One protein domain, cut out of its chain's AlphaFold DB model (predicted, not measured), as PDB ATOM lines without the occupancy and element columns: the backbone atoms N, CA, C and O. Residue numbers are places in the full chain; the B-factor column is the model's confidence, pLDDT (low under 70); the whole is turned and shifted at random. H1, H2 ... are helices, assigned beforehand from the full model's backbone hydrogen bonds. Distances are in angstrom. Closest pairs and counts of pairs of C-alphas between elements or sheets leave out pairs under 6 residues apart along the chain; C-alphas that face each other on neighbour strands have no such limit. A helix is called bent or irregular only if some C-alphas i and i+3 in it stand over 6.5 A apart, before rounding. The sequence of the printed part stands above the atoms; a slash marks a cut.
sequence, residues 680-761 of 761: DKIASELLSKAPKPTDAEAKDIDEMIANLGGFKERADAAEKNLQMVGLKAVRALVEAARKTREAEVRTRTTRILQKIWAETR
ATOM      1  N   ASP A 680      58.231 -89.096  43.400       75.44
ATOM      2  CA  ASP A 680      59.237 -89.983  42.822       75.44
ATOM      3  C   ASP A 680      58.658 -91.056  41.882       75.44
ATOM      4  O   ASP A 680      59.310 -91.400  40.896       75.44
ATOM      5  N   LYS A 681      57.427 -91.540  42.099       81.56
ATOM      6  CA  LYS A 681      56.754 -92.471  41.179       81.56
ATOM      7  C   LYS A 681      56.295 -91.754  39.914       81.56
ATOM      8  O   LYS A 681      56.641 -92.211  38.825       81.56
ATOM      9  N   ILE A 682      55.582 -90.631  40.044       77.56
ATOM     10  CA  ILE A 682      55.151 -89.813  38.894       77.56
ATOM     11  C   ILE A 682      56.384 -89.350  38.105       77.56
ATOM     12  O   ILE A 682      56.430 -89.507  36.886       77.56
ATOM     13  N   ALA A 683      57.425 -88.883  38.801       78.94
ATOM     14  CA  ALA A 683      58.709 -88.554  38.202       78.94
ATOM     15  C   ALA A 683      59.339 -89.759  37.495       78.94
ATOM     16  O   ALA A 683      59.790 -89.600  36.371       78.94
ATOM     17  N   SER A 684      59.359 -90.957  38.087       84.25
ATOM     18  CA  SER A 684      59.942 -92.145  37.438       84.25
ATOM     19  C   SER A 684      59.195 -92.554  36.160       84.25
ATOM     20  O   SER A 684      59.837 -92.819  35.141       84.25
ATOM     21  N   GLU A 685      57.854 -92.530  36.170       86.88
ATOM     22  CA  GLU A 685      57.029 -92.817  34.991       86.88
ATOM     23  C   GLU A 685      57.266 -91.761  33.899       86.88
ATOM     24  O   GLU A 685      57.556 -92.116  32.755       86.88
ATOM     25  N   LEU A 686      57.217 -90.468  34.240       86.25
ATOM     26  CA  LEU A 686      57.431 -89.382  33.283       86.25
ATOM     27  C   LEU A 686      58.872 -89.331  32.751       86.25
ATOM     28  O   LEU A 686      59.065 -89.197  31.546       86.25
ATOM     29  N   LEU A 687      59.892 -89.489  33.602       89.00
ATOM     30  CA  LEU A 687      61.307 -89.493  33.203       89.00
ATOM     31  C   LEU A 687      61.650 -90.643  32.250       89.00
ATOM     32  O   LEU A 687      62.586 -90.503  31.464       89.00
ATOM     33  N   SER A 688      60.905 -91.755  32.295       90.25
ATOM     34  CA  SER A 688      61.056 -92.860  31.338       90.25
ATOM     35  C   SER A 688      60.541 -92.524  29.930       90.25
ATOM     36  O   SER A 688      61.005 -93.112  28.954       90.25
ATOM     37  N   LYS A 689      59.609 -91.564  29.820       87.62
ATOM     38  CA  LYS A 689      58.983 -91.113  28.563       87.62
ATOM     39  C   LYS A 689      59.505 -89.759  28.063       87.62
ATOM     40  O   LYS A 689      59.322 -89.434  26.894       87.62
ATOM     41  N   ALA A 690      60.120 -88.962  28.936       89.38
ATOM     42  CA  ALA A 690      60.569 -87.607  28.639       89.38
ATOM     43  C   ALA A 690      61.740 -87.599  27.631       89.38
ATOM     44  O   ALA A 690      62.820 -88.113  27.950       89.38
ATOM     45  N   PRO A 691      61.586 -86.991  26.437       89.50
ATOM     46  CA  PRO A 691      62.717 -86.750  25.552       89.50
ATOM     47  C   PRO A 691      63.686 -85.763  26.214       89.50
ATOM     48  O   PRO A 691      63.275 -84.876  26.964       89.50
ATOM     49  N   LYS A 692      64.987 -85.888  25.928       90.31
ATOM     50  CA  LYS A 692      65.951 -84.863  26.351       90.31
ATOM     51  C   LYS A 692      65.634 -83.548  25.615       90.31
ATOM     52  O   LYS A 692      65.520 -83.604  24.389       90.31
ATOM     53  N   PRO A 693      65.518 -82.402  26.309       90.19
ATOM     54  CA  PRO A 693      65.503 -81.106  25.639       90.19
ATOM     55  C   PRO A 693      66.848 -80.862  24.940       90.19
ATOM     56  O   PRO A 693      67.879 -81.412  25.341       90.19
ATOM     57  N   THR A 694      66.832 -80.045  23.890       92.38
ATOM     58  CA  THR A 694      68.049 -79.457  23.307       92.38
ATOM     59  C   THR A 694      68.659 -78.421  24.256       92.38
ATOM     60  O   THR A 694      67.972 -77.925  25.145       92.38
ATOM     61  N   ASP A 695      69.927 -78.048  24.064       88.75
ATOM     62  CA  ASP A 695      70.615 -77.095  24.957       88.75
ATOM     63  C   ASP A 695      69.928 -75.714  25.011       88.75
ATOM     64  O   ASP A 695      69.934 -75.055  26.050       88.75
ATOM     65  N   ALA A 696      69.291 -75.292  23.911       90.25
ATOM     66  CA  ALA A 696      68.481 -74.074  23.864       90.25
ATOM     67  C   ALA A 696      67.188 -74.223  24.686       90.25
ATOM     68  O   ALA A 696      66.926 -73.414  25.570       90.25
ATOM     69  N   GLU A 697      66.431 -75.302  24.463       91.38
ATOM     70  CA  GLU A 697      65.208 -75.585  25.226       91.38
ATOM     71  C   GLU A 697      65.492 -75.765  26.722       91.38
ATOM     72  O   GLU A 697      64.708 -75.313  27.547       91.38
ATOM     73  N   ALA A 698      66.611 -76.399  27.088       91.12
ATOM     74  CA  ALA A 698      67.016 -76.577  28.480       91.12
ATOM     75  C   ALA A 698      67.223 -75.226  29.180       91.12
ATOM     76  O   ALA A 698      66.711 -75.024  30.279       91.12
ATOM     77  N   LYS A 699      67.897 -74.281  28.511       91.88
ATOM     78  CA  LYS A 699      68.100 -72.923  29.022       91.88
ATOM     79  C   LYS A 699      66.775 -72.174  29.208       91.88
ATOM     80  O   LYS A 699      66.573 -71.561  30.254       91.88
ATOM     81  N   ASP A 700      65.876 -72.250  28.227       91.94
ATOM     82  CA  ASP A 700      64.563 -71.598  28.300       91.94
ATOM     83  C   ASP A 700      63.700 -72.201  29.430       91.94
ATOM     84  O   ASP A 700      63.017 -71.477  30.155       91.94
ATOM     85  N   ILE A 701      63.762 -73.524  29.627       92.12
ATOM     86  CA  ILE A 701      63.079 -74.231  30.721       92.12
ATOM     87  C   ILE A 701      63.635 -73.804  32.091       92.12
ATOM     88  O   ILE A 701      62.848 -73.546  33.003       92.12
ATOM     89  N   ASP A 702      64.958 -73.696  32.244       92.38
ATOM     90  CA  ASP A 702      65.589 -73.244  33.491       92.38
ATOM     91  C   ASP A 702      65.207 -71.788  33.827       92.38
ATOM     92  O   ASP A 702      64.915 -71.473  34.985       92.38
ATOM     93  N   GLU A 703      65.120 -70.905  32.825       92.50
ATOM     94  CA  GLU A 703      64.646 -69.526  33.005       92.50
ATOM     95  C   GLU A 703      63.163 -69.476  33.415       92.50
ATOM     96  O   GLU A 703      62.789 -68.723  34.319       92.50
ATOM     97  N   MET A 704      62.301 -70.313  32.827       93.50
ATOM     98  CA  MET A 704      60.906 -70.431  33.270       93.50
ATOM     99  C   MET A 704      60.809 -70.952  34.710       93.50
ATOM    100  O   MET A 704      60.019 -70.429  35.494       93.50
ATOM    101  N   ILE A 705      61.625 -71.939  35.091       91.44
ATOM    102  CA  ILE A 705      61.659 -72.480  36.458       91.44
ATOM    103  C   ILE A 705      62.094 -71.413  37.467       91.44
ATOM    104  O   ILE A 705      61.462 -71.290  38.515       91.44
ATOM    105  N   ALA A 706      63.107 -70.601  37.150       90.56
ATOM    106  CA  ALA A 706      63.526 -69.486  38.002       90.56
ATOM    107  C   ALA A 706      62.402 -68.449  38.204       90.56
ATOM    108  O   ALA A 706      62.234 -67.909  39.297       90.56
ATOM    109  N   ASN A 707      61.576 -68.215  37.179       91.81
ATOM    110  CA  ASN A 707      60.433 -67.304  37.261       91.81
ATOM    111  C   ASN A 707      59.247 -67.839  38.097       91.81
ATOM    112  O   ASN A 707      58.377 -67.044  38.456       91.81
ATOM    113  N   LEU A 708      59.205 -69.129  38.471       89.75
ATOM    114  CA  LEU A 708      58.140 -69.686  39.328       89.75
ATOM    115  C   LEU A 708      58.143 -69.133  40.765       89.75
ATOM    116  O   LEU A 708      57.115 -69.226  41.432       89.75
ATOM    117  N   GLY A 709      59.267 -68.581  41.237       86.25
ATOM    118  CA  GLY A 709      59.372 -67.880  42.527       86.25
ATOM    119  C   GLY A 709      59.160 -66.360  42.434       86.25
ATOM    120  O   GLY A 709      59.309 -65.655  43.428       86.25
ATOM    121  N   GLY A 710      58.866 -65.832  41.240       80.56
ATOM    122  CA  GLY A 710      58.703 -64.397  41.002       80.56
ATOM    123  C   GLY A 710      57.298 -63.860  41.298       80.56
ATOM    124  O   GLY A 710      56.409 -64.570  41.763       80.56
ATOM    125  N   PHE A 711      57.076 -62.583  40.964       77.31
ATOM    126  CA  PHE A 711      55.749 -61.953  41.015       77.31
ATOM    127  C   PHE A 711      54.685 -62.799  40.304       77.31
ATOM    128  O   PHE A 711      54.951 -63.351  39.233       77.31
ATOM    129  N   LYS A 712      53.467 -62.833  40.866       83.06
ATOM    130  CA  LYS A 712      52.352 -63.700  40.441       83.06
ATOM    131  C   LYS A 712      52.197 -63.802  38.920       83.06
ATOM    132  O   LYS A 712      52.191 -64.901  38.388       83.06
ATOM    133  N   GLU A 713      52.147 -62.676  38.215       79.94
ATOM    134  CA  GLU A 713      51.971 -62.629  36.756       79.94
ATOM    135  C   GLU A 713      53.084 -63.362  35.984       79.94
ATOM    136  O   GLU A 713      52.810 -64.043  34.996       79.94
ATOM    137  N   ARG A 714      54.337 -63.275  36.454       87.06
ATOM    138  CA  ARG A 714      55.479 -63.995  35.866       87.06
ATOM    139  C   ARG A 714      55.452 -65.475  36.221       87.06
ATOM    140  O   ARG A 714      55.702 -66.298  35.346       87.06
ATOM    141  N   ALA A 715      55.118 -65.811  37.464       83.38
ATOM    142  CA  ALA A 715      55.034 -67.196  37.919       83.38
ATOM    143  C   ALA A 715      53.874 -67.957  37.246       83.38
ATOM    144  O   ALA A 715      54.031 -69.119  36.876       83.38
ATOM    145  N   ASP A 716      52.739 -67.294  37.012       85.81
ATOM    146  CA  ASP A 716      51.571 -67.856  36.323       85.81
ATOM    147  C   ASP A 716      51.839 -67.998  34.806       85.81
ATOM    148  O   ASP A 716      51.489 -69.015  34.199       85.81
ATOM    149  N   ALA A 717      52.538 -67.033  34.188       89.06
ATOM    150  CA  ALA A 717      53.010 -67.147  32.805       89.06
ATOM    151  C   ALA A 717      54.051 -68.270  32.632       89.06
ATOM    152  O   ALA A 717      53.970 -69.049  31.680       89.06
ATOM    153  N   ALA A 718      54.998 -68.398  33.568       87.19
ATOM    154  CA  ALA A 718      55.978 -69.478  33.594       87.19
ATOM    155  C   ALA A 718      55.317 -70.852  33.785       87.19
ATOM    156  O   ALA A 718      55.640 -71.784  33.052       87.19
ATOM    157  N   GLU A 719      54.341 -70.971  34.697       89.06
ATOM    158  CA  GLU A 719      53.554 -72.196  34.890       89.06
ATOM    159  C   GLU A 719      52.852 -72.621  33.584       89.06
ATOM    160  O   GLU A 719      52.926 -73.791  33.196       89.06
ATOM    161  N   LYS A 720      52.227 -71.676  32.867       90.00
ATOM    162  CA  LYS A 720      51.574 -71.944  31.576       90.00
ATOM    163  C   LYS A 720      52.570 -72.348  30.485       90.00
ATOM    164  O   LYS A 720      52.300 -73.279  29.728       90.00
ATOM    165  N   ASN A 721      53.723 -71.685  30.402       88.81
ATOM    166  CA  ASN A 721      54.744 -72.005  29.404       88.81
ATOM    167  C   ASN A 721      55.363 -73.391  29.653       88.81
ATOM    168  O   ASN A 721      55.472 -74.182  28.719       88.81
ATOM    169  N   LEU A 722      55.665 -73.738  30.907       89.12
ATOM    170  CA  LEU A 722      56.167 -75.064  31.284       89.12
ATOM    171  C   LEU A 722      55.148 -76.183  31.006       89.12
ATOM    172  O   LEU A 722      55.550 -77.276  30.609       89.12
ATOM    173  N   GLN A 723      53.844 -75.908  31.140       87.94
ATOM    174  CA  GLN A 723      52.778 -76.822  30.701       87.94
ATOM    175  C   GLN A 723      52.806 -77.022  29.176       87.94
ATOM    176  O   GLN A 723      52.832 -78.161  28.720       87.94
ATOM    177  N   MET A 724      52.917 -75.950  28.379       87.44
ATOM    178  CA  MET A 724      53.000 -76.049  26.908       87.44
ATOM    179  C   MET A 724      54.265 -76.768  26.398       87.44
ATOM    180  O   MET A 724      54.227 -77.395  25.341       87.44
ATOM    181  N   VAL A 725      55.379 -76.708  27.136       90.44
ATOM    182  CA  VAL A 725      56.611 -77.467  26.827       90.44
ATOM    183  C   VAL A 725      56.450 -78.972  27.133       90.44
ATOM    184  O   VAL A 725      57.136 -79.814  26.540       90.44
ATOM    185  N   GLY A 726      55.518 -79.331  28.022       91.25
ATOM    186  CA  GLY A 726      55.079 -80.702  28.271       91.25
ATOM    187  C   GLY A 726      56.213 -81.648  28.677       91.25
ATOM    188  O   GLY A 726      57.046 -81.337  29.531       91.25
ATOM    189  N   LEU A 727      56.278 -82.823  28.041       90.56
ATOM    190  CA  LEU A 727      57.241 -83.880  28.380       90.56
ATOM    191  C   LEU A 727      58.721 -83.452  28.336       90.56
ATOM    192  O   LEU A 727      59.533 -84.076  29.018       90.56
ATOM    193  N   LYS A 728      59.086 -82.397  27.595       91.88
ATOM    194  CA  LYS A 728      60.463 -81.864  27.576       91.88
ATOM    195  C   LYS A 728      60.848 -81.168  28.890       91.88
ATOM    196  O   LYS A 728      62.005 -81.250  29.296       91.88
ATOM    197  N   ALA A 729      59.892 -80.541  29.584       90.38
ATOM    198  CA  ALA A 729      60.134 -79.818  30.837       90.38
ATOM    199  C   ALA A 729      60.295 -80.747  32.052       90.38
ATOM    200  O   ALA A 729      60.959 -80.384  33.023       90.38
ATOM    201  N   VAL A 730      59.734 -81.963  31.996       91.75
ATOM    202  CA  VAL A 730      59.689 -82.940  33.105       91.75
ATOM    203  C   VAL A 730      61.020 -83.087  33.836       91.75
ATOM    204  O   VAL A 730      61.047 -83.083  35.065       91.75
ATOM    205  N   ARG A 731      62.130 -83.242  33.102       91.38
ATOM    206  CA  ARG A 731      63.432 -83.527  33.719       91.38
ATOM    207  C   ARG A 731      63.905 -82.374  34.607       91.38
ATOM    208  O   ARG A 731      64.302 -82.626  35.741       91.38
ATOM    209  N   ALA A 732      63.802 -81.142  34.114       90.88
ATOM    210  CA  ALA A 732      64.168 -79.950  34.868       90.88
ATOM    211  C   ALA A 732      63.173 -79.674  36.008       90.88
ATOM    212  O   ALA A 732      63.592 -79.371  37.118       90.88
ATOM    213  N   LEU A 733      61.867 -79.881  35.788       90.44
ATOM    214  CA  LEU A 733      60.831 -79.742  36.824       90.44
ATOM    215  C   LEU A 733      61.062 -80.680  38.023       90.44
ATOM    216  O   LEU A 733      60.959 -80.246  39.169       90.44
ATOM    217  N   VAL A 734      61.408 -81.950  37.780       90.94
ATOM    218  CA  VAL A 734      61.741 -82.918  38.846       90.94
ATOM    219  C   VAL A 734      63.014 -82.510  39.589       90.94
ATOM    220  O   VAL A 734      63.094 -82.634  40.812       90.94
ATOM    221  N   GLU A 735      64.021 -82.021  38.865       90.81
ATOM    222  CA  GLU A 735      65.276 -81.563  39.457       90.81
ATOM    223  C   GLU A 735      65.079 -80.296  40.308       90.81
ATOM    224  O   GLU A 735      65.578 -80.231  41.432       90.81
ATOM    225  N   ALA A 736      64.269 -79.349  39.835       87.38
ATOM    226  CA  ALA A 736      63.875 -78.144  40.553       87.38
ATOM    227  C   ALA A 736      63.072 -78.461  41.822       87.38
ATOM    228  O   ALA A 736      63.435 -77.987  42.898       87.38
ATOM    229  N   ALA A 737      62.049 -79.322  41.737       85.19
ATOM    230  CA  ALA A 737      61.237 -79.736  42.885       85.19
ATOM    231  C   ALA A 737      62.077 -80.382  44.006       85.19
ATOM    232  O   ALA A 737      61.821 -80.152  45.194       85.19
ATOM    233  N   ARG A 738      63.107 -81.157  43.626       88.25
ATOM    234  CA  ARG A 738      64.065 -81.796  44.545       88.25
ATOM    235  C   ARG A 738      65.102 -80.823  45.116       88.25
ATOM    236  O   ARG A 738      65.428 -80.931  46.296       88.25
ATOM    237  N   LYS A 739      65.639 -79.902  44.306       86.00
ATOM    238  CA  LYS A 739      66.699 -78.961  44.719       86.00
ATOM    239  C   LYS A 739      66.180 -77.745  45.484       86.00
ATOM    240  O   LYS A 739      66.884 -77.255  46.366       86.00
ATOM    241  N   THR A 740      64.987 -77.243  45.162       86.19
ATOM    242  CA  THR A 740      64.473 -76.019  45.786       86.19
ATOM    243  C   THR A 740      64.116 -76.227  47.258       86.19
ATOM    244  O   THR A 740      63.573 -77.265  47.657       86.19
ATOM    245  N   ARG A 741      64.419 -75.205  48.067       82.81
ATOM    246  CA  ARG A 741      63.950 -75.062  49.454       82.81
ATOM    247  C   ARG A 741      62.685 -74.204  49.555       82.81
ATOM    248  O   ARG A 741      62.070 -74.173  50.617       82.81
ATOM    249  N   GLU A 742      62.288 -73.536  48.475       84.81
ATOM    250  CA  GLU A 742      61.106 -72.677  48.434       84.81
ATOM    251  C   GLU A 742      59.840 -73.517  48.244       84.81
ATOM    252  O   GLU A 742      59.683 -74.235  47.252       84.81
ATOM    253  N   ALA A 743      58.923 -73.425  49.209       77.06
ATOM    254  CA  ALA A 743      57.692 -74.211  49.208       77.06
ATOM    255  C   ALA A 743      56.784 -73.885  48.006       77.06
ATOM    256  O   ALA A 743      56.190 -74.796  47.428       77.06
ATOM    257  N   GLU A 744      56.713 -72.615  47.589       82.31
ATOM    258  CA  GLU A 744      55.890 -72.195  46.446       82.31
ATOM    259  C   GLU A 744      56.403 -72.788  45.125       82.31
ATOM    260  O   GLU A 744      55.628 -73.407  44.395       82.31
ATOM    261  N   VAL A 745      57.713 -72.709  44.858       83.75
ATOM    262  CA  VAL A 745      58.326 -73.313  43.660       83.75
ATOM    263  C   VAL A 745      58.114 -74.828  43.645       83.75
ATOM    264  O   VAL A 745      57.760 -75.385  42.604       83.75
ATOM    265  N   ARG A 746      58.251 -75.509  44.793       86.31
ATOM    266  CA  ARG A 746      57.969 -76.952  44.901       86.31
ATOM    267  C   ARG A 746      56.497 -77.281  44.627       86.31
ATOM    268  O   ARG A 746      56.216 -78.231  43.906       86.31
ATOM    269  N   THR A 747      55.563 -76.494  45.153       84.81
ATOM    270  CA  THR A 747      54.118 -76.701  44.946       84.81
ATOM    271  C   THR A 747      53.737 -76.492  43.476       84.81
ATOM    272  O   THR A 747      53.095 -77.354  42.870       84.81
ATOM    273  N   ARG A 748      54.202 -75.395  42.856       88.94
ATOM    274  CA  ARG A 748      53.968 -75.100  41.431       88.94
ATOM    275  C   ARG A 748      54.576 -76.174  40.520       88.94
ATOM    276  O   ARG A 748      53.882 -76.691  39.647       88.94
ATOM    277  N   THR A 749      55.830 -76.581  40.746       87.88
ATOM    278  CA  THR A 749      56.473 -77.654  39.953       87.88
ATOM    279  C   THR A 749      55.765 -79.007  40.102       87.88
ATOM    280  O   THR A 749      55.540 -79.672  39.089       87.88
ATOM    281  N   THR A 750      55.324 -79.393  41.307       86.62
ATOM    282  CA  THR A 750      54.511 -80.608  41.514       86.62
ATOM    283  C   THR A 750      53.184 -80.547  40.747       86.62
ATOM    284  O   THR A 750      52.832 -81.513  40.069       86.62
ATOM    285  N   ARG A 751      52.474 -79.408  40.774       88.38
ATOM    286  CA  ARG A 751      51.215 -79.209  40.031       88.38
ATOM    287  C   ARG A 751      51.404 -79.333  38.514       88.38
ATOM    288  O   ARG A 751      50.597 -79.974  37.841       88.38
ATOM    289  N   ILE A 752      52.485 -78.763  37.970       88.75
ATOM    290  CA  ILE A 752      52.830 -78.881  36.543       88.75
ATOM    291  C   ILE A 752      53.101 -80.348  36.174       88.75
ATOM    292  O   ILE A 752      52.558 -80.840  35.186       88.75
ATOM    293  N   LEU A 753      53.880 -81.076  36.984       88.19
ATOM    294  CA  LEU A 753      54.162 -82.500  36.756       88.19
ATOM    295  C   LEU A 753      52.892 -83.365  36.783       88.19
ATOM    296  O   LEU A 753      52.759 -84.271  35.959       88.19
ATOM    297  N   GLN A 754      51.942 -83.077  37.679       87.25
ATOM    298  CA  GLN A 754      50.652 -83.773  37.730       87.25
ATOM    299  C   GLN A 754      49.812 -83.543  36.464       87.25
ATOM    300  O   GLN A 754      49.274 -84.510  35.925       87.25
ATOM    301  N   LYS A 755      49.746 -82.305  35.951       88.00
ATOM    302  CA  LYS A 755      49.064 -81.995  34.680       88.00
ATOM    303  C   LYS A 755      49.696 -82.733  33.498       88.00
ATOM    304  O   LYS A 755      48.993 -83.452  32.796       88.00
ATOM    305  N   ILE A 756      51.023 -82.660  33.345       87.25
ATOM    306  CA  ILE A 756      51.744 -83.366  32.268       87.25
ATOM    307  C   ILE A 756      51.500 -84.885  32.348       87.25
ATOM    308  O   ILE A 756      51.337 -85.543  31.322       87.25
ATOM    309  N   TRP A 757      51.441 -85.467  33.552       86.31
ATOM    310  CA  TRP A 757      51.131 -86.891  33.737       86.31
ATOM    311  C   TRP A 757      49.689 -87.254  33.375       86.31
ATOM    312  O   TRP A 757      49.482 -88.307  32.773       86.31
ATOM    313  N   ALA A 758      48.721 -86.390  33.690       83.12
ATOM    314  CA  ALA A 758      47.327 -86.570  33.291       83.12
ATOM    315  C   ALA A 758      47.145 -86.477  31.764       83.12
ATOM    316  O   ALA A 758      46.420 -87.284  31.200       83.12
ATOM    317  N   GLU A 759      47.851 -85.564  31.093       87.31
ATOM    318  CA  GLU A 759      47.831 -85.403  29.627       87.31
ATOM    319  C   GLU A 759      48.605 -86.505  28.872       87.31
ATOM    320  O   GLU A 759      48.381 -86.725  27.684       87.31
ATOM    321  N   THR A 760      49.524 -87.207  29.546       82.50
ATOM    322  CA  THR A 760      50.335 -88.307  28.972       82.50
ATOM    323  C   THR A 760      49.693 -89.696  29.172       82.50
ATOM    324  O   THR A 760      50.289 -90.718  28.796       82.50
ATOM    325  N   ARG A 761      48.518 -89.768  29.808       81.56
ATOM    326  CA  ARG A 761      47.759 -91.002  30.065       81.56
ATOM    327  C   ARG A 761      46.551 -91.132  29.146       81.56
ATOM    328  O   ARG A 761      46.349 -92.284  28.706       81.56
TER     329      ARG A 761
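Overview. This is residues 680 to 761 of the 761 residues of an uncharacterized protein of Planctomycetes bacterium (UniProt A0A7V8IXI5). Two helical hairpins, H2 with H3 and H4 with H5, pack one on the other with their helices partly crossed, and the short helix H1 packs on the other side of the H4 and H5 hairpin, which is the middle of three tiers. The link of residues 690 to 694 leads from H1 past the middle tier to H2. The printed part has 82 residues with five named helices, H1 to H5 in that order along the chain, and no named strand; the class is all helix. The whole is compact, with a radius of gyration of the C-alphas of 11.5 A, and rounded, spanning 32 by 26 by 22 A.

Along the chain. H1 holds residues 680 to 689 and begins at C-alpha 680, at (59.237, -89.983, 42.822). H2 follows with residues 695 to 707, 18.7 A from first to last C-alpha. H3, residues 712 to 728, measures 23.7 A and begins at C-alpha 712, at (52.352, -63.700, 40.441). H3 has a kink of 37 degrees near residue 722 and is irregular, with C-alphas 724 and 727 9.0 A apart. H4 holds residues 730 to 739. H5, residues 743 to 759, measures 24.6 A and ends at C-alpha 759, at (47.831, -85.403, 29.627).

Arrangement. H4 and H5 are the hub, touching three other helices each. They form a helical hairpin, opposite ways at a shallow tilt of 25 degrees, and their closest C-alphas, of Ala 737 and Arg 746, are 4.7 A apart. H2 and H3 form the other helical hairpin, opposite ways at a shallow tilt of 33 degrees, only just short of steep; their closest C-alphas, of Met 704 and Ala 718, are 5.0 A apart. H3 touches H5 at a steep tilt of 40 degrees, the same way, closest at the C-alphas of Gly 726 and Ile 756, 5.8 A. H2 touches H4 at a steep tilt of 45 degrees, closest at the C-alphas of Asp 702 and Ala 732, 7.0 A. H3 and H4 meet only through their link. H1 touches H4, opposite ways at a shallow tilt of 29 degrees, with the C-alphas of Leu 687 and Arg 731 closest at 6.4 A. H5 touches H1 with residues 753 to 757 alone, closest at the C-alphas of Trp 757 and Leu 686, 6.8 A. H1 and H2 are apart. Every O i to N i+4 pair is within hydrogen-bond range in H2, H4 and H5; in H1 it is 5 of 6 and in H3 11 of 13.

Size, cuts and confidence. The two C-alphas farthest apart, of Ser 688 and Phe 711, are 32.8 A from each other. The printed part has no cut and ends at Arg 761, the chain's last residue. The links H1 to H2, H2 to H3, H3 to H4 and H4 to H5 are tight. The mean pLDDT of the printed part is 87.4, and no printed residue is under 70.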